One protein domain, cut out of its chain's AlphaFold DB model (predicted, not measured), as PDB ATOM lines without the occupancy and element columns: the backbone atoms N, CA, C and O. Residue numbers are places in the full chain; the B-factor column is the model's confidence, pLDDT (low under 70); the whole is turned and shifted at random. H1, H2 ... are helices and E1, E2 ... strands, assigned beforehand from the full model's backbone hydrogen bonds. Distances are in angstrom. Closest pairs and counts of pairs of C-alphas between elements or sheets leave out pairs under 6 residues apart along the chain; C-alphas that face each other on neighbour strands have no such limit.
ATOM      1  N   THR A   4     -31.949 -44.276  -1.463       97.12
ATOM      2  CA  THR A   4     -30.601 -44.113  -0.907       97.12
ATOM      3  C   THR A   4     -30.466 -44.793   0.453       97.12
ATOM      4  O   THR A   4     -29.474 -45.466   0.696       97.12
ATOM      5  N   GLU A   5     -31.466 -44.700   1.330       97.62
ATOM      6  CA  GLU A   5     -31.439 -45.416   2.615       97.62
ATOM      7  C   GLU A   5     -31.402 -46.941   2.417       97.62
ATOM      8  O   GLU A   5     -30.653 -47.628   3.106       97.62
ATOM      9  N   LYS A   6     -32.142 -47.473   1.431       98.00
ATOM     10  CA  LYS A   6     -32.072 -48.897   1.056       98.00
ATOM     11  C   LYS A   6     -30.676 -49.293   0.574       98.00
ATOM     12  O   LYS A   6     -30.223 -50.387   0.892       98.00
ATOM     13  N   PHE A   7     -30.008 -48.423  -0.188       98.12
ATOM     14  CA  PHE A   7     -28.631 -48.645  -0.629       98.12
ATOM     15  C   PHE A   7     -27.682 -48.772   0.570       98.12
ATOM     16  O   PHE A   7     -26.968 -49.763   0.678       98.12
ATOM     17  N   TYR A   8     -27.720 -47.811   1.497       98.06
ATOM     18  CA  TYR A   8     -26.883 -47.837   2.701       98.06
ATOM     19  C   TYR A   8     -27.173 -49.064   3.566       98.06
ATOM     20  O   TYR A   8     -26.259 -49.825   3.860       98.06
ATOM     21  N   SER A   9     -28.449 -49.333   3.858       97.81
ATOM     22  CA  SER A   9     -28.863 -50.500   4.647       97.81
ATOM     23  C   SER A   9     -28.434 -51.837   4.039       97.81
ATOM     24  O   SER A   9     -28.365 -52.830   4.759       97.81
ATOM     25  N   ARG A  10     -28.209 -51.897   2.723       97.56
ATOM     26  CA  ARG A  10     -27.769 -53.113   2.037       97.56
ATOM     27  C   ARG A  10     -26.266 -53.355   2.175       97.56
ATOM     28  O   ARG A  10     -25.859 -54.511   2.226       97.56
ATOM     29  N   PHE A  11     -25.458 -52.297   2.146       97.94
ATOM     30  CA  PHE A  11     -24.000 -52.412   2.039       97.94
ATOM     31  C   PHE A  11     -23.256 -52.138   3.347       97.94
ATOM     32  O   PHE A  11     -22.113 -52.576   3.475       97.94
ATOM     33  N   GLU A  12     -23.882 -51.461   4.308       97.25
ATOM     34  CA  GLU A  12     -23.297 -51.200   5.623       97.25
ATOM     35  C   GLU A  12     -23.000 -52.515   6.358       97.25
ATOM     36  O   GLU A  12     -23.865 -53.385   6.487       97.25
ATOM     37  N   GLY A  13     -21.750 -52.685   6.793       96.88
ATOM     38  CA  GLY A  13     -21.283 -53.905   7.460       96.88
ATOM     39  C   GLY A  13     -21.154 -55.135   6.550       96.88
ATOM     40  O   GLY A  13     -20.942 -56.242   7.048       96.88
ATOM     41  N   SER A  14     -21.285 -54.969   5.229       97.25
ATOM     42  CA  SER A  14     -21.032 -56.029   4.243       97.25
ATOM     43  C   SER A  14     -19.552 -56.090   3.838       97.25
ATOM     44  O   SER A  14     -18.747 -55.252   4.230       97.25
ATOM     45  N   GLU A  15     -19.179 -57.040   2.977       96.94
ATOM     46  CA  GLU A  15     -17.836 -57.084   2.370       96.94
ATOM     47  C   GLU A  15     -17.494 -55.839   1.522       96.94
ATOM     48  O   GLU A  15     -16.330 -55.602   1.211       96.94
ATOM     49  N   PHE A  16     -18.493 -55.020   1.173       97.25
ATOM     50  CA  PHE A  16     -18.333 -53.803   0.374       97.25
ATOM     51  C   PHE A  16     -18.255 -52.518   1.214       97.25
ATOM     52  O   PHE A  16     -18.342 -51.427   0.645       97.25
ATOM     53  N   ASP A  17     -18.106 -52.616   2.538       95.62
ATOM     54  CA  ASP A  17     -18.121 -51.466   3.455       95.62
ATOM     55  C   ASP A  17     -17.046 -50.416   3.108       95.62
ATOM     56  O   ASP A  17     -17.328 -49.221   3.059       95.62
ATOM     57  N   ASP A  18     -15.849 -50.853   2.700       95.56
ATOM     58  CA  ASP A  18     -14.789 -49.952   2.223       95.56
ATOM     59  C   ASP A  18     -15.222 -49.162   0.976       95.56
ATOM     60  O   ASP A  18     -15.010 -47.948   0.871       95.56
ATOM     61  N   SER A  19     -15.884 -49.830   0.024       96.62
ATOM     62  CA  SER A  19     -16.424 -49.172  -1.171       96.62
ATOM     63  C   SER A  19     -17.587 -48.231  -0.824       96.62
ATOM     64  O   SER A  19     -17.711 -47.153  -1.418       96.62
ATOM     65  N   LEU A  20     -18.412 -48.581   0.168       97.88
ATOM     66  CA  LEU A  20     -19.454 -47.702   0.702       97.88
ATOM     67  C   LEU A  20     -18.841 -46.449   1.338       97.88
ATOM     68  O   LEU A  20     -19.298 -45.338   1.066       97.88
ATOM     69  N   GLN A  21     -17.749 -46.595   2.086       97.06
ATOM     70  CA  GLN A  21     -17.052 -45.474   2.709       97.06
ATOM     71  C   GLN A  21     -16.439 -44.519   1.676       97.06
ATOM     72  O   GLN A  21     -16.449 -43.296   1.865       97.06
ATOM     73  N   VAL A  22     -15.972 -45.037   0.535       96.94
ATOM     74  CA  VAL A  22     -15.538 -44.209  -0.603       96.94
ATOM     75  C   VAL A  22     -16.698 -43.371  -1.157       96.94
ATOM     76  O   VAL A  22     -16.503 -42.190  -1.471       96.94
ATOM     77  N   ILE A  23     -17.906 -43.939  -1.257       97.62
ATOM     78  CA  ILE A  23     -19.114 -43.212  -1.683       97.62
ATOM     79  C   ILE A  23     -19.492 -42.143  -0.657       97.62
ATOM     80  O   ILE A  23     -19.678 -40.985  -1.038       97.62
ATOM     81  N   THR A  24     -19.537 -42.486   0.632       97.38
ATOM     82  CA  THR A  24     -19.841 -41.542   1.722       97.38
ATOM     83  C   THR A  24     -18.870 -40.365   1.718       97.38
ATOM     84  O   THR A  24     -19.292 -39.211   1.651       97.38
ATOM     85  N   THR A  25     -17.568 -40.639   1.621       96.62
ATOM     86  CA  THR A  25     -16.524 -39.608   1.518       96.62
ATOM     87  C   THR A  25     -16.715 -38.713   0.283       96.62
ATOM     88  O   THR A  25     -16.413 -37.515   0.298       96.62
ATOM     89  N   ALA A  26     -17.184 -39.272  -0.838       95.88
ATOM     90  CA  ALA A  26     -17.477 -38.486  -2.031       95.88
ATOM     91  C   ALA A  26     -18.677 -37.549  -1.813       95.88
ATOM     92  O   ALA A  26     -18.598 -36.381  -2.201       95.88
ATOM     93  N   LEU A  27     -19.740 -38.024  -1.157       96.25
ATOM     94  CA  LEU A  27     -20.919 -37.221  -0.822       96.25
ATOM     95  C   LEU A  27     -20.594 -36.108   0.182       96.25
ATOM     96  O   LEU A  27     -21.007 -34.968  -0.024       96.25
ATOM     97  N   GLU A  28     -19.769 -36.373   1.196       96.19
ATOM     98  CA  GLU A  28     -19.265 -35.346   2.120       96.19
ATOM     99  C   GLU A  28     -18.499 -34.243   1.379       96.19
ATOM    100  O   GLU A  28     -18.690 -33.049   1.609       96.19
ATOM    101  N   LYS A  29     -17.680 -34.602   0.386       94.69
ATOM    102  CA  LYS A  29     -17.011 -33.595  -0.453       94.69
ATOM    103  C   LYS A  29     -18.003 -32.739  -1.240       94.69
ATOM    104  O   LYS A  29     -17.649 -31.620  -1.622       94.69
ATOM    105  N   PHE A  30     -19.216 -33.217  -1.512       94.44
ATOM    106  CA  PHE A  30     -20.234 -32.408  -2.183       94.44
ATOM    107  C   PHE A  30     -20.841 -31.376  -1.237       94.44
ATOM    108  O   PHE A  30     -21.131 -30.272  -1.694       94.44
ATOM    109  N   THR A  31     -20.969 -31.679   0.057       92.12
ATOM    110  CA  THR A  31     -21.470 -30.710   1.047       92.12
ATOM    111  C   THR A  31     -20.483 -29.559   1.256       92.12
ATOM    112  O   THR A  31     -20.898 -28.416   1.412       92.12
ATOM    113  N   ILE A  32     -19.176 -29.836   1.159       94.00
ATOM    114  CA  ILE A  32     -18.115 -28.833   1.342       94.00
ATOM    115  C   ILE A  32     -17.862 -28.032   0.058       94.00
ATOM    116  O   ILE A  32     -17.692 -26.814   0.082       94.00
ATOM    117  N   TYR A  33     -17.800 -28.711  -1.090       93.94
ATOM    118  CA  TYR A  33     -17.274 -28.123  -2.325       93.94
ATOM    119  C   TYR A  33     -18.274 -28.099  -3.491       93.94
ATOM    120  O   TYR A  33     -17.874 -27.777  -4.620       93.94
ATOM    121  N   GLY A  34     -19.517 -28.519  -3.264       93.25
ATOM    122  CA  GLY A  34     -20.571 -28.648  -4.270       93.25
ATOM    123  C   GLY A  34     -20.464 -29.883  -5.175       93.25
ATOM    124  O   GLY A  34     -19.434 -30.548  -5.290       93.25
ATOM    125  N   ALA A  35     -21.528 -30.163  -5.912       94.12
ATOM    126  CA  ALA A  35     -21.609 -31.210  -6.925       94.12
ATOM    127  C   ALA A  35     -20.989 -30.750  -8.263       94.12
ATOM    128  O   ALA A  35     -21.687 -30.402  -9.217       94.12
ATOM    129  N   LYS A  36     -19.656 -30.698  -8.355       93.06
ATOM    130  CA  LYS A  36     -18.936 -30.353  -9.603       93.06
ATOM    131  C   LYS A  36     -18.947 -31.522 -10.598       93.06
ATOM    132  O   LYS A  36     -18.865 -32.665 -10.175       93.06
ATOM    133  N   GLU A  37     -18.978 -31.240 -11.900       88.38
ATOM    134  CA  GLU A  37     -19.111 -32.261 -12.965       88.38
ATOM    135  C   GLU A  37     -18.040 -33.354 -12.906       88.38
ATOM    136  O   GLU A  37     -18.371 -34.532 -12.948       88.38
ATOM    137  N   GLY A  38     -16.776 -32.987 -12.670       91.31
ATOM    138  CA  GLY A  38     -15.672 -33.948 -12.536       91.31
ATOM    139  C   GLY A  38     -15.737 -34.867 -11.306       91.31
ATOM    140  O   GLY A  38     -14.814 -35.644 -11.082       91.31
ATOM    141  N   ARG A  39     -16.785 -34.767 -10.480       93.06
ATOM    142  CA  ARG A  39     -17.021 -35.643  -9.322       93.06
ATOM    143  C   ARG A  39     -18.038 -36.751  -9.583       93.06
ATOM    144  O   ARG A  39     -18.376 -37.490  -8.663       93.06
ATOM    145  N   PHE A  40     -18.492 -36.874 -10.821       95.50
ATOM    146  CA  PHE A  40     -19.457 -37.875 -11.235       95.50
ATOM    147  C   PHE A  40     -18.889 -38.731 -12.353       95.50
ATOM    148  O   PHE A  40     -18.160 -38.244 -13.216       95.50
ATOM    149  N   ARG A  41     -19.250 -40.012 -12.355       93.69
ATOM    150  CA  ARG A  41     -19.069 -40.864 -13.522       93.69
ATOM    151  C   ARG A  41     -20.290 -40.715 -14.438       93.69
ATOM    152  O   ARG A  41     -21.395 -40.971 -13.965       93.69
ATOM    153  N   PRO A  42     -20.133 -40.327 -15.714       93.62
ATOM    154  CA  PRO A  42     -21.253 -40.281 -16.654       93.62
ATOM    155  C   PRO A  42     -21.784 -41.687 -16.966       93.62
ATOM    156  O   PRO A  42     -20.999 -42.586 -17.261       93.62
ATOM    157  N   GLU A  43     -23.105 -41.871 -16.930       92.19
ATOM    158  CA  GLU A  43     -23.799 -43.138 -17.228       92.19
ATOM    159  C   GLU A  43     -25.028 -42.868 -18.128       92.19
ATOM    160  O   GLU A  43     -26.149 -43.329 -17.885       92.19
ATOM    161  N   GLY A  44     -24.818 -42.070 -19.184       90.81
ATOM    162  CA  GLY A  44     -25.871 -41.563 -20.069       90.81
ATOM    163  C   GLY A  44     -26.469 -40.249 -19.539       90.81
ATOM    164  O   GLY A  44     -25.698 -39.333 -19.262       90.81
ATOM    165  N   PRO A  45     -27.806 -40.121 -19.405       92.31
ATOM    166  CA  PRO A  45     -28.430 -38.919 -18.837       92.31
ATOM    167  C   PRO A  45     -28.322 -38.851 -17.302       92.31
ATOM    168  O   PRO A  45     -28.584 -37.814 -16.695       92.31
ATOM    169  N   ILE A  46     -27.918 -39.957 -16.668       96.75
ATOM    170  CA  ILE A  46     -27.675 -40.051 -15.230       96.75
ATOM    171  C   ILE A  46     -26.178 -40.196 -14.939       96.75
ATOM    172  O   ILE A  46     -25.341 -40.278 -15.839       96.75
ATOM    173  N   HIS A  47     -25.845 -40.231 -13.654       96.75
ATOM    174  CA  HIS A  47     -24.484 -40.269 -13.146       96.75
ATOM    175  C   HIS A  47     -24.315 -41.381 -12.105       96.75
ATOM    176  O   HIS A  47     -25.297 -41.869 -11.545       96.75
ATOM    177  N   ALA A  48     -23.069 -41.746 -11.807       96.06
ATOM    178  CA  ALA A  48     -22.714 -42.666 -10.731       96.06
ATOM    179  C   ALA A  48     -21.591 -42.118  -9.835       96.06
ATOM    180  O   ALA A  48     -20.773 -41.293 -10.256       96.06
ATOM    181  N   ILE A  49     -21.566 -42.609  -8.596       96.62
ATOM    182  CA  ILE A  49     -20.572 -42.332  -7.556       96.62
ATOM    183  C   ILE A  49     -20.058 -43.690  -7.037       96.62
ATOM    184  O   ILE A  49     -20.881 -44.580  -6.815       96.62
ATOM    185  N   PRO A  50     -18.739 -43.877  -6.845       95.06
ATOM    186  CA  PRO A  50     -17.675 -42.891  -7.033       95.06
ATOM    187  C   PRO A  50     -17.230 -42.762  -8.502       95.06
ATOM    188  O   PRO A  50     -17.633 -43.529  -9.374       95.06
ATOM    189  N   THR A  51     -16.388 -41.762  -8.794       90.62
ATOM    190  CA  THR A  51     -15.804 -41.572 -10.141       90.62
ATOM    191  C   THR A  51     -14.798 -42.654 -10.512       90.62
ATOM    192  O   THR A  51     -14.642 -42.984 -11.689       90.62
ATOM    193  N   ARG A  52     -14.089 -43.166  -9.504       85.25
ATOM    194  CA  ARG A  52     -13.039 -44.176  -9.635       85.25
ATOM    195  C   ARG A  52     -13.643 -45.576  -9.697       85.25
ATOM    196  O   ARG A  52     -14.846 -45.756  -9.521       85.25
ATOM    197  N   GLU A  53     -12.804 -46.559  -9.998       81.69
ATOM    198  CA  GLU A  53     -13.202 -47.960  -9.889       81.69
ATOM    199  C   GLU A  53     -13.521 -48.300  -8.428       81.69
ATOM    200  O   GLU A  53     -12.854 -47.821  -7.513       81.69
ATOM    201  N   SER A  54     -14.620 -49.024  -8.246       88.31
ATOM    202  CA  SER A  54     -15.242 -49.384  -6.975       88.31
ATOM    203  C   SER A  54     -16.184 -50.548  -7.255       88.31
ATOM    204  O   SER A  54     -16.784 -50.598  -8.340       88.31
ATOM    205  N   ASP A  55     -16.320 -51.447  -6.286       93.25
ATOM    206  CA  ASP A  55     -17.130 -52.659  -6.420       93.25
ATOM    207  C   ASP A  55     -18.623 -52.346  -6.436       93.25
ATOM    208  O   ASP A  55     -19.400 -53.038  -7.089       93.25
ATOM    209  N   ILE A  56     -19.026 -51.253  -5.785       96.69
ATOM    210  CA  ILE A  56     -20.405 -50.760  -5.786       96.69
ATOM    211  C   ILE A  56     -20.499 -49.357  -6.382       96.69
ATOM    212  O   ILE A  56     -19.532 -48.585  -6.399       96.69
ATOM    213  N   ARG A  57     -21.692 -49.026  -6.883       96.12
ATOM    214  CA  ARG A  57     -22.028 -47.715  -7.449       96.12
ATOM    215  C   ARG A  57     -23.350 -47.214  -6.919       96.12
ATOM    216  O   ARG A  57     -24.335 -47.932  -7.023       96.12
ATOM    217  N   LEU A  58     -23.384 -45.955  -6.502       98.00
ATOM    218  CA  LEU A  58     -24.606 -45.207  -6.224       98.00
ATOM    219  C   LEU A  58     -24.968 -44.340  -7.436       98.00
ATOM    220  O   LEU A  58     -24.173 -43.491  -7.849       98.00
ATOM    221  N   TYR A  59     -26.156 -44.534  -8.008       98.00
ATOM    222  CA  TYR A  59     -26.646 -43.718  -9.117       98.00
ATOM    223  C   TYR A  59     -27.281 -42.418  -8.621       98.00
ATOM    224  O   TYR A  59     -27.939 -42.364  -7.582       98.00
ATOM    225  N   CYS A  60     -27.089 -41.349  -9.388       97.75
ATOM    226  CA  CYS A  60     -27.615 -40.026  -9.080       97.75
ATOM    227  C   CYS A  60     -27.884 -39.203 -10.348       97.75
ATOM    228  O   CYS A  60     -27.428 -39.528 -11.446       97.75
ATOM    229  N   ILE A  61     -28.613 -38.102 -10.195       96.81
ATOM    230  CA  ILE A  61     -28.790 -37.081 -11.229       96.81
ATOM    231  C   ILE A  61     -28.200 -35.790 -10.687       96.81
ATOM    232  O   ILE A  61     -28.647 -35.260  -9.669       96.81
ATOM    233  N   ARG A  62     -27.199 -35.257 -11.383       94.62
ATOM    234  CA  ARG A  62     -26.698 -33.921 -11.095       94.62
ATOM    235  C   ARG A  62     -27.639 -32.892 -11.716       94.62
ATOM    236  O   ARG A  62     -27.759 -32.827 -12.937       94.62
ATOM    237  N   LEU A  63     -28.248 -32.055 -10.881       92.56
ATOM    238  CA  LEU A  63     -29.047 -30.927 -11.356       92.56
ATOM    239  C   LEU A  63     -28.151 -29.722 -11.625       92.56
ATOM    240  O   LEU A  63     -28.133 -29.169 -12.721       92.56
ATOM    241  N   ASN A  64     -27.367 -29.341 -10.617       90.62
ATOM    242  CA  ASN A  64     -26.381 -28.270 -10.694       90.62
ATOM    243  C   ASN A  64     -25.334 -28.440  -9.576       90.62
ATOM    244  O   ASN A  64     -25.293 -29.462  -8.896       90.62
ATOM    245  N   LYS A  65     -24.461 -27.444  -9.373       91.25
ATOM    246  CA  LYS A  65     -23.414 -27.511  -8.336       91.25
ATOM    247  C   LYS A  65     -23.940 -27.550  -6.891       91.25
ATOM    248  O   LYS A  65     -23.181 -27.928  -6.007       91.25
ATOM    249  N   ASN A  66     -25.190 -27.163  -6.656       88.25
ATOM    250  CA  ASN A  66     -25.805 -27.058  -5.333       88.25
ATOM    251  C   ASN A  66     -26.840 -28.164  -5.073       88.25
ATOM    252  O   ASN A  66     -27.317 -28.284  -3.951       88.25
ATOM    253  N   CYS A  67     -27.232 -28.935  -6.093       89.19
ATOM    254  CA  CYS A  67     -28.331 -29.885  -5.976       89.19
ATOM    255  C   CYS A  67     -28.093 -31.145  -6.812       89.19
ATOM    256  O   CYS A  67     -27.728 -31.082  -7.992       89.19
ATOM    257  N   ILE A  68     -28.337 -32.290  -6.179       93.88
ATOM    258  CA  ILE A  68     -28.305 -33.620  -6.778       93.88
ATOM    259  C   ILE A  68     -29.526 -34.400  -6.308       93.88
ATOM    260  O   ILE A  68     -30.025 -34.171  -5.208       93.88
ATOM    261  N   ILE A  69     -29.964 -35.346  -7.126       94.81
ATOM    262  CA  ILE A  69     -30.965 -36.343  -6.756       94.81
ATOM    263  C   ILE A  69     -30.228 -37.661  -6.581       94.81
ATOM    264  O   ILE A  69     -29.559 -38.119  -7.511       94.81
ATOM    265  N   LEU A  70     -30.318 -38.246  -5.391       96.88
ATOM    266  CA  LEU A  70     -29.725 -39.543  -5.090       96.88
ATOM    267  C   LEU A  70     -30.756 -40.643  -5.338       96.88
ATOM    268  O   LEU A  70     -31.915 -40.523  -4.944       96.88
ATOM    269  N   GLY A  71     -30.329 -41.690  -6.039       97.19
ATOM    270  CA  GLY A  71     -31.122 -42.886  -6.269       97.19
ATOM    271  C   GLY A  71     -30.639 -44.037  -5.394       97.19
ATOM    272  O   GLY A  71     -30.286 -43.856  -4.228       97.19
ATOM    273  N   ASN A  72     -30.620 -45.218  -6.000       97.75
ATOM    274  CA  ASN A  72     -30.072 -46.447  -5.437       97.75
ATOM    275  C   ASN A  72     -28.849 -46.885  -6.256       97.75
ATOM    276  O   ASN A  72     -28.356 -46.153  -7.118       97.75
ATOM    277  N   GLY A  73     -28.366 -48.091  -6.016       96.94
ATOM    278  CA  GLY A  73     -27.123 -48.580  -6.557       96.94
ATOM    279  C   GLY A  73     -26.974 -50.083  -6.416       96.94
ATOM    280  O   GLY A  73     -27.847 -50.765  -5.894       96.94
ATOM    281  N   GLY A  74     -25.849 -50.594  -6.886       97.25
ATOM    282  CA  GLY A  74     -25.574 -52.020  -6.826       97.25
ATOM    283  C   GLY A  74     -24.109 -52.339  -7.053       97.25
ATOM    284  O   GLY A  74     -23.287 -51.452  -7.302       97.25
ATOM    285  N   ILE A  75     -23.818 -53.629  -6.992       97.06
ATOM    286  CA  ILE A  75     -22.534 -54.235  -7.294       97.06
ATOM    287  C   ILE A  75     -22.298 -54.135  -8.801       97.06
ATOM    288  O   ILE A  75     -23.137 -54.506  -9.633       97.06
ATOM    289  N   LYS A  76     -21.142 -53.595  -9.167       92.81
ATOM    290  CA  LYS A  76     -20.705 -53.425 -10.544       92.81
ATOM    291  C   LYS A  76     -19.917 -54.663 -10.977       92.81
ATOM    292  O   LYS A  76     -18.703 -54.718 -10.829       92.81
ATOM    293  N   SER A  77     -20.599 -55.624 -11.591       91.62
ATOM    294  CA  SER A  77     -19.970 -56.862 -12.070       91.62
ATOM    295  C   SER A  77     -19.308 -56.745 -13.449       91.62
ATOM    296  O   SER A  77     -18.633 -57.673 -13.886       91.62
ATOM    297  N   SER A  78     -19.506 -55.642 -14.179       88.38
ATOM    298  CA  SER A  78     -18.957 -55.475 -15.532       88.38
ATOM    299  C   SER A  78     -18.841 -54.010 -15.961       88.38
ATOM    300  O   SER A  78     -19.356 -53.094 -15.320       88.38
ATOM    301  N   GLN A  79     -18.138 -53.755 -17.071       83.19
ATOM    302  CA  GLN A  79     -18.002 -52.395 -17.611       83.19
ATOM    303  C   GLN A  79     -19.287 -51.883 -18.276       83.19
ATOM    304  O   GLN A  79     -19.529 -50.677 -18.259       83.19
ATOM    305  N   LYS A  80     -20.104 -52.773 -18.853       86.06
ATOM    306  CA  LYS A  80     -21.376 -52.417 -19.489       86.06
ATOM    307  C   LYS A  80     -22.517 -52.568 -18.492       86.06
ATOM    308  O   LYS A  80     -22.671 -53.614 -17.875       86.06
ATOM    309  N   ILE A  81     -23.383 -51.561 -18.407       86.69
ATOM    310  CA  ILE A  81     -24.548 -51.614 -17.513       86.69
ATOM    311  C   ILE A  81     -25.503 -52.776 -17.835       86.69
ATOM    312  O   ILE A  81     -26.102 -53.341 -16.927       86.69
ATOM    313  N   SER A  82     -25.614 -53.169 -19.112       85.50
ATOM    314  CA  SER A  82     -26.422 -54.321 -19.547       85.50
ATOM    315  C   SER A  82     -25.982 -55.634 -18.909       85.50
ATOM    316  O   SER A  82     -26.811 -56.511 -18.696       85.50
ATOM    317  N   ASP A  83     -24.696 -55.733 -18.571       89.62
ATOM    318  CA  ASP A  83     -24.057 -56.948 -18.080       89.62
ATOM    319  C   ASP A  83     -23.818 -56.846 -16.557       89.62
ATOM    320  O   ASP A  83     -23.001 -57.572 -15.990       89.62
ATOM    321  N   SER A  84     -24.458 -55.876 -15.891       91.38
ATOM    322  CA  SER A  84     -24.406 -55.640 -14.444       91.38
ATOM    323  C   SER A  84     -25.816 -55.773 -13.855       91.38
ATOM    324  O   SER A  84     -26.489 -54.758 -13.650       91.38
ATOM    325  N   PRO A  85     -26.301 -57.007 -13.608       94.31
ATOM    326  CA  PRO A  85     -27.706 -57.271 -13.291       94.31
ATOM    327  C   PRO A  85     -28.172 -56.597 -12.001       94.31
ATOM    328  O   PRO A  85     -29.329 -56.202 -11.918       94.31
ATOM    329  N   ASP A  86     -27.278 -56.410 -11.032       96.25
ATOM    330  CA  ASP A  86     -27.596 -55.732  -9.775       96.25
ATOM    331  C   ASP A  86     -27.746 -54.212  -9.952       96.25
ATOM    332  O   ASP A  86     -28.627 -53.575  -9.388       96.25
ATOM    333  N   CYS A  87     -26.929 -53.613 -10.819       95.88
ATOM    334  CA  CYS A  87     -27.007 -52.188 -11.131       95.88
ATOM    335  C   CYS A  87     -28.169 -51.832 -12.072       95.88
ATOM    336  O   CYS A  87     -28.695 -50.716 -12.023       95.88
ATOM    337  N   LEU A  88     -28.528 -52.741 -12.982       95.94
ATOM    338  CA  LEU A  88     -29.398 -52.450 -14.121       95.94
ATOM    339  C   LEU A  88     -30.807 -51.954 -13.725       95.94
ATOM    340  O   LEU A  88     -31.255 -50.974 -14.329       95.94
ATOM    341  N   PRO A  89     -31.522 -52.551 -12.748       96.50
ATOM    342  CA  PRO A  89     -32.838 -52.067 -12.325       96.50
ATOM    343  C   PRO A  89     -32.793 -50.637 -11.779       96.50
ATOM    344  O   PRO A  89     -33.603 -49.800 -12.179       96.50
ATOM    345  N   HIS A  90     -31.809 -50.333 -10.929       96.75
ATOM    346  CA  HIS A  90     -31.641 -49.012 -10.324       96.75
ATOM    347  C   HIS A  90     -31.284 -47.949 -11.369       96.75
ATOM    348  O   HIS A  90     -31.852 -46.856 -11.364       96.75
ATOM    349  N   TRP A  91     -30.417 -48.297 -12.324       96.44
ATOM    350  CA  TRP A  91     -30.100 -47.439 -13.463       96.44
ATOM    351  C   TRP A  91     -31.337 -47.160 -14.329       96.44
ATOM    352  O   TRP A  91     -31.597 -46.009 -14.681       96.44
ATOM    353  N   LYS A  92     -32.140 -48.190 -14.647       96.12
ATOM    354  CA  LYS A  92     -33.364 -48.043 -15.455       96.12
ATOM    355  C   LYS A  92     -34.388 -47.138 -14.772       96.12
ATOM    356  O   LYS A  92     -34.939 -46.259 -15.434       96.12
ATOM    357  N   LEU A  93     -34.622 -47.341 -13.476       95.50
ATOM    358  CA  LEU A  93     -35.548 -46.528 -12.691       95.50
ATOM    359  C   LEU A  93     -35.110 -45.062 -12.668       95.50
ATOM    360  O   LEU A  93     -35.895 -44.181 -13.012       95.50
ATOM    361  N   LEU A  94     -33.843 -44.795 -12.334       96.69
ATOM    362  CA  LEU A  94     -33.360 -43.419 -12.250       96.69
ATOM    363  C   LEU A  94     -33.336 -42.734 -13.621       96.69
ATOM    364  O   LEU A  94     -33.583 -41.536 -13.710       96.69
ATOM    365  N   LYS A  95     -33.092 -43.482 -14.701       96.38
ATOM    366  CA  LYS A  95     -33.166 -42.957 -16.068       96.38
ATOM    367  C   LYS A  95     -34.591 -42.569 -16.478       96.38
ATOM    368  O   LYS A  95     -34.763 -41.528 -17.105       96.38
ATOM    369  N   LYS A  96     -35.599 -43.376 -16.127       95.69
ATOM    370  CA  LYS A  96     -37.020 -43.038 -16.331       95.69
ATOM    371  C   LYS A  96     -37.401 -41.776 -15.560       95.69
ATOM    372  O   LYS A  96     -37.948 -40.844 -16.141       95.69
ATOM    373  N   PHE A  97     -36.993 -41.713 -14.294       95.19
ATOM    374  CA  PHE A  97     -37.171 -40.528 -13.463       95.19
ATOM    375  C   PHE A  97     -36.504 -39.289 -14.072       95.19
ATOM    376  O   PHE A  97     -37.121 -38.231 -14.121       95.19
ATOM    377  N   GLU A  98     -35.262 -39.399 -14.554       95.50
ATOM    378  CA  GLU A  98     -34.549 -38.280 -15.181       95.50
ATOM    379  C   GLU A  98     -35.322 -37.736 -16.381       95.50
ATOM    380  O   GLU A  98     -35.533 -36.528 -16.471       95.50
ATOM    381  N   HIS A  99     -35.826 -38.627 -17.234       94.81
ATOM    382  CA  HIS A  99     -36.625 -38.246 -18.389       94.81
ATOM    383  C   HIS A  99     -37.904 -37.501 -17.976       94.81
ATOM    384  O   HIS A  99     -38.137 -36.385 -18.438       94.81
ATOM    385  N   ALA A 100     -38.694 -38.067 -17.059       93.81
ATOM    386  CA  ALA A 100     -39.904 -37.430 -16.538       93.81
ATOM    387  C   ALA A 100     -39.619 -36.057 -15.907       93.81
ATOM    388  O   ALA A 100     -40.299 -35.064 -16.175       93.81
ATOM    389  N   PHE A 101     -38.552 -35.976 -15.111       93.00
ATOM    390  CA  PHE A 101     -38.109 -34.741 -14.480       93.00
ATOM    391  C   PHE A 101     -37.742 -33.663 -15.511       93.00
ATOM    392  O   PHE A 101     -38.109 -32.495 -15.360       93.00
ATOM    393  N   ARG A 102     -37.036 -34.040 -16.584       92.56
ATOM    394  CA  ARG A 102     -36.682 -33.121 -17.674       92.56
ATOM    395  C   ARG A 102     -37.896 -32.648 -18.453       92.56
ATOM    396  O   ARG A 102     -37.923 -31.475 -18.820       92.56
ATOM    397  N   GLU A 103     -38.886 -33.509 -18.674       92.88
ATOM    398  CA  GLU A 103     -40.146 -33.107 -19.299       92.88
ATOM    399  C   GLU A 103     -40.854 -32.048 -18.451       92.88
ATOM    400  O   GLU A 103     -41.182 -30.987 -18.973       92.88
ATOM    401  N   LYS A 104     -40.965 -32.228 -17.132       90.50
ATOM    402  CA  LYS A 104     -41.573 -31.206 -16.260       90.50
ATOM    403  C   LYS A 104     -40.828 -29.866 -16.272       90.50
ATOM    404  O   LYS A 104     -41.452 -28.808 -16.194       90.50
ATOM    405  N   ILE A 105     -39.497 -29.879 -16.398       90.88
ATOM    406  CA  ILE A 105     -38.723 -28.643 -16.612       90.88
ATOM    407  C   ILE A 105     -39.052 -28.026 -17.976       90.88
ATOM    408  O   ILE A 105     -39.243 -26.814 -18.074       90.88
ATOM    409  N   ARG A 106     -39.113 -28.845 -19.032       91.88
ATOM    410  CA  ARG A 106     -39.401 -28.394 -20.400       91.88
ATOM    411  C   ARG A 106     -40.789 -27.763 -20.508       91.88
ATOM    412  O   ARG A 106     -40.913 -26.709 -21.123       91.88
ATOM    413  N   TRP A 107     -41.793 -28.369 -19.882       90.50
ATOM    414  CA  TRP A 107     -43.173 -27.877 -19.847       90.50
ATOM    415  C   TRP A 107     -43.383 -26.719 -18.865       90.50
ATOM    416  O   TRP A 107     -44.475 -26.168 -18.775       90.50
ATOM    417  N   GLY A 108     -42.330 -26.303 -18.156       88.81
ATOM    418  CA  GLY A 108     -42.371 -25.152 -17.264       88.81
ATOM    419  C   GLY A 108     -43.130 -25.402 -15.965       88.81
ATOM    420  O   GLY A 108     -43.408 -24.439 -15.261       88.81
ATOM    421  N   GLU A 109     -43.432 -26.655 -15.618       89.00
ATOM    422  CA  GLU A 109     -43.961 -27.026 -14.300       89.00
ATOM    423  C   GLU A 109     -42.888 -26.836 -13.221       89.00
ATOM    424  O   GLU A 109     -43.160 -26.326 -12.129       89.00
ATOM    425  N   LEU A 110     -41.646 -27.192 -13.562       89.81
ATOM    426  CA  LEU A 110     -40.463 -27.061 -12.717       89.81
ATOM    427  C   LEU A 110     -39.465 -26.063 -13.302       89.81
ATOM    428  O   LEU A 110     -39.376 -25.850 -14.512       89.81
ATOM    429  N   GLY A 111     -38.649 -25.465 -12.442       89.81
ATOM    430  CA  GLY A 111     -37.535 -24.640 -12.885       89.81
ATOM    431  C   GLY A 111     -36.551 -24.305 -11.786       89.81
ATOM    432  O   GLY A 111     -36.645 -24.799 -10.669       89.81
ATOM    433  N   TYR A 112     -35.598 -23.446 -12.120       90.06
ATOM    434  CA  TYR A 112     -34.608 -22.951 -11.175       90.06
ATOM    435  C   TYR A 112     -34.852 -21.471 -10.897       90.06
ATOM    436  O   TYR A 112     -35.141 -20.705 -11.820       90.06
ATOM    437  N   ASP A 113     -34.744 -21.072  -9.632       89.25
ATOM    438  CA  ASP A 113     -34.742 -19.663  -9.245       89.25
ATOM    439  C   ASP A 113     -33.388 -18.991  -9.563       89.25
ATOM    440  O   ASP A 113     -32.438 -19.624 -10.036       89.25
ATOM    441  N   ARG A 114     -33.264 -17.694  -9.249       89.56
ATOM    442  CA  ARG A 114     -32.017 -16.924  -9.436       89.56
ATOM    443  C   ARG A 114     -30.803 -17.479  -8.675       89.56
ATOM    444  O   ARG A 114     -29.671 -17.155  -9.017       89.56
ATOM    445  N   ASN A 115     -31.029 -18.302  -7.653       87.88
ATOM    446  CA  ASN A 115     -30.000 -18.935  -6.828       87.88
ATOM    447  C   ASN A 115     -29.713 -20.388  -7.258       87.88
ATOM    448  O   ASN A 115     -28.942 -21.085  -6.595       87.88
ATOM    449  N   ASN A 116     -30.285 -20.846  -8.379       86.19
ATOM    450  CA  ASN A 116     -30.239 -22.228  -8.863       86.19
ATOM    451  C   ASN A 116     -30.911 -23.248  -7.927       86.19
ATOM    452  O   ASN A 116     -30.587 -24.440  -7.967       86.19
ATOM    453  N   LYS A 117     -31.851 -22.810  -7.089       85.88
ATOM    454  CA  LYS A 117     -32.708 -23.707  -6.315       85.88
ATOM    455  C   LYS A 117     -33.834 -24.212  -7.211       85.88
ATOM    456  O   LYS A 117     -34.462 -23.421  -7.911       85.88
ATOM    457  N   LEU A 118     -34.081 -25.521  -7.186       87.00
ATOM    458  CA  LEU A 118     -35.225 -26.128  -7.861       87.00
ATOM    459  C   LEU A 118     -36.526 -25.642  -7.201       87.00
ATOM    460  O   LEU A 118     -36.664 -25.728  -5.979       87.00
ATOM    461  N   ILE A 119     -37.453 -25.129  -8.005       88.56
ATOM    462  CA  ILE A 119     -38.743 -24.590  -7.574       88.56
ATOM    463  C   ILE A 119     -39.872 -25.054  -8.508       88.56
ATOM    464  O   ILE A 119     -39.652 -25.184  -9.718       88.56
ATOM    465  N   PRO A 120     -41.088 -25.267  -7.984       89.00
ATOM    466  CA  PRO A 120     -42.284 -25.337  -8.811       89.00
ATOM    467  C   PRO A 120     -42.603 -23.938  -9.354       89.00
ATOM    468  O   PRO A 120     -42.487 -22.945  -8.633       89.00
ATOM    469  N   LYS A 121     -42.993 -23.826 -10.626       82.25
ATOM    470  CA  LYS A 121     -43.290 -22.515 -11.235       82.25
ATOM    471  C   LYS A 121     -44.755 -22.089 -11.132       82.25
ATOM    472  O   LYS A 121     -45.022 -20.894 -11.160       82.25
ATOM    473  N   ASN A 122     -45.680 -23.030 -10.950       75.94
ATOM    474  CA  ASN A 122     -47.126 -22.762 -10.945       75.94
ATOM    475  C   ASN A 122     -47.748 -22.734  -9.537       75.94
ATOM    476  O   ASN A 122     -48.941 -22.973  -9.388       75.94
ATOM    477  N   GLY A 123     -46.948 -22.505  -8.488       67.44
ATOM    478  CA  GLY A 123     -47.430 -22.491  -7.097       67.44
ATOM    479  C   GLY A 123     -47.919 -23.845  -6.557       67.44
ATOM    480  O   GLY A 123     -48.386 -23.898  -5.425       67.44
ATOM    481  N   GLY A 124     -47.815 -24.917  -7.348       67.19
ATOM    482  CA  GLY A 124     -48.052 -26.292  -6.910       67.19
ATOM    483  C   GLY A 124     -46.839 -26.894  -6.203       67.19
ATOM    484  O   GLY A 124     -45.781 -26.274  -6.116       67.19
ATOM    485  N   ASP A 125     -46.984 -28.125  -5.729       70.50
ATOM    486  CA  ASP A 125     -45.900 -28.861  -5.084       70.50
ATOM    487  C   ASP A 125     -44.900 -29.436  -6.100       70.50
ATOM    488  O   ASP A 125     -45.212 -29.680  -7.268       70.50
ATOM    489  N   LEU A 126     -43.670 -29.688  -5.641       71.12
ATOM    490  CA  LEU A 126     -42.656 -30.417  -6.403       71.12
ATOM    491  C   LEU A 126     -43.006 -31.915  -6.430       71.12
ATOM    492  O   LEU A 126     -42.454 -32.690  -5.650       71.12
ATOM    493  N   VAL A 127     -43.924 -32.320  -7.309       71.19
ATOM    494  CA  VAL A 127     -44.395 -33.712  -7.401       71.19
ATOM    495  C   VAL A 127     -44.039 -34.326  -8.753       71.19
ATOM    496  O   VAL A 127     -44.305 -33.756  -9.813       71.19
ATOM    497  N   ILE A 128     -43.431 -35.510  -8.694       72.31
ATOM    498  CA  ILE A 128     -43.277 -36.444  -9.814       72.31
ATOM    499  C   ILE A 128     -44.043 -37.687  -9.398       72.31
ATOM    500  O   ILE A 128     -43.738 -38.267  -8.352       72.31
ATOM    501  N   SER A 129     -45.068 -38.036 -10.162       73.25
ATOM    502  CA  SER A 129     -45.986 -39.108  -9.800       73.25
ATOM    503  C   SER A 129     -45.469 -40.451 -10.316       73.25
ATOM    504  O   SER A 129     -44.626 -40.504 -11.210       73.25
ATOM    505  N   PHE A 130     -45.951 -41.561  -9.754       71.94
ATOM    506  CA  PHE A 130     -45.533 -42.893 -10.211       71.94
ATOM    507  C   PHE A 130     -45.968 -43.179 -11.649       71.94
ATOM    508  O   PHE A 130     -45.293 -43.927 -12.344       71.94
ATOM    509  N   GLU A 131     -47.055 -42.559 -12.104       75.81
ATOM    510  CA  GLU A 131     -47.519 -42.623 -13.489       75.81
ATOM    511  C   GLU A 131     -46.509 -42.008 -14.475       75.81
ATOM    512  O   GLU A 131     -46.540 -42.340 -15.659       75.81
ATOM    513  N   ASP A 132     -45.595 -41.157 -13.992       72.06
ATOM    514  CA  ASP A 132     -44.538 -40.551 -14.800       72.06
ATOM    515  C   ASP A 132     -43.312 -41.485 -14.988       72.06
ATOM    516  O   ASP A 132     -42.428 -41.170 -15.791       72.06
ATOM    517  N   LEU A 133     -43.215 -42.613 -14.255       63.66
ATOM    518  CA  LEU A 133     -42.022 -43.487 -14.159       63.66
ATOM    519  C   LEU A 133     -42.131 -44.804 -14.943       63.66
ATOM    520  O   LEU A 133     -41.168 -45.134 -15.680       63.66
TER     521      LEU A 133
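This is residues 4 to 133 of the 133 residues of an uncharacterized protein of Chitinophaga varians (UniProt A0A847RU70). A strongly twisted sheet of four strands, E1 to E4, makes the middle of the domain, with the long helix H3 along one face and H1 and H2 over the other. H3 runs on past the sheet, and near its far end a small hairpin, E5 and E6, makes one end of the longest axis; the last 13 residues, 121 to 133, fold back from there toward H3. The printed part has 130 residues, with named elements in the order H1 H2 E1 E2 E3 E4 H3 E5 E6. The class is mixed, helices and strands, and both sheets are antiparallel. The whole is compact, with a radius of gyration of the C-alphas of 15.4 A and spans of 47 by 33 by 24 A.

The larger sheet, in order E1, residues 41 to 43, E2, 46 to 49, E3, 56 to 64, and E4, 67 to 75, is a meander, each strand the antiparallel neighbour of the one before. N 41 and O 48 are within hydrogen-bond range at 2.9 A, as are N 47 and O 60 at 2.8 A, and N 59 and O 72 at 2.9 A. E4 bends by 51 degrees at residue 72. With helices on both faces, the sheet, H1, H2 and H3 form three layers. H3, residues 87 to 106, is on one face at a height over the sheet of 9.3 A, over E3 and along the strands; the closest C-alphas of H3 and E4 are those of Cys 87 and Gly 74, 4.5 A. On the opposite face are H1, residues 4 to 11, over E4 at a height of 7.3 A, with the C-alphas of Thr 4 and Asn 72 closest at 5.1 A, and H2, residues 17 to 33, at a height of 9.4 A, over E3 and only just over E4, where 3 of its 17 C-alphas fall. The closest C-alphas of H2 and E3 are those of Ser 19 and Ile 56, 6.3 A. H1 and H2 form a helical hairpin but only just touch, with 3 pairs of C-alphas within 8 A, at a shallow tilt of 31 degrees, opposite ways. E5, residues 110 to 112, and E6, 118 to 120, form an antiparallel hairpin, with N 119 and O 111 at 2.8 A. The closest C-alphas of H3 and E5 are those of Lys 104 and Leu 110, 5.6 A. In H1, H2 and H3 every O i to N i+4 pair is within hydrogen-bond range.

E3 and E4 measure 23.8 A and 25.1 A from first to last C-alpha, H3 28.4 A and H2 24.1 A. H1 begins at C-alpha 4, (-30.601, -44.113, -0.907), and E6 ends at C-alpha 120, (-42.284, -25.337, -8.811).

The C-alphas farthest apart are those of Glu 15 and Asn 122, 47.0 A. The printed part has no cut. The link from E4 to H3, 11 residues, is long. The mean pLDDT of the printed part is 91.4; residues 123, 124 and 133 are under 70.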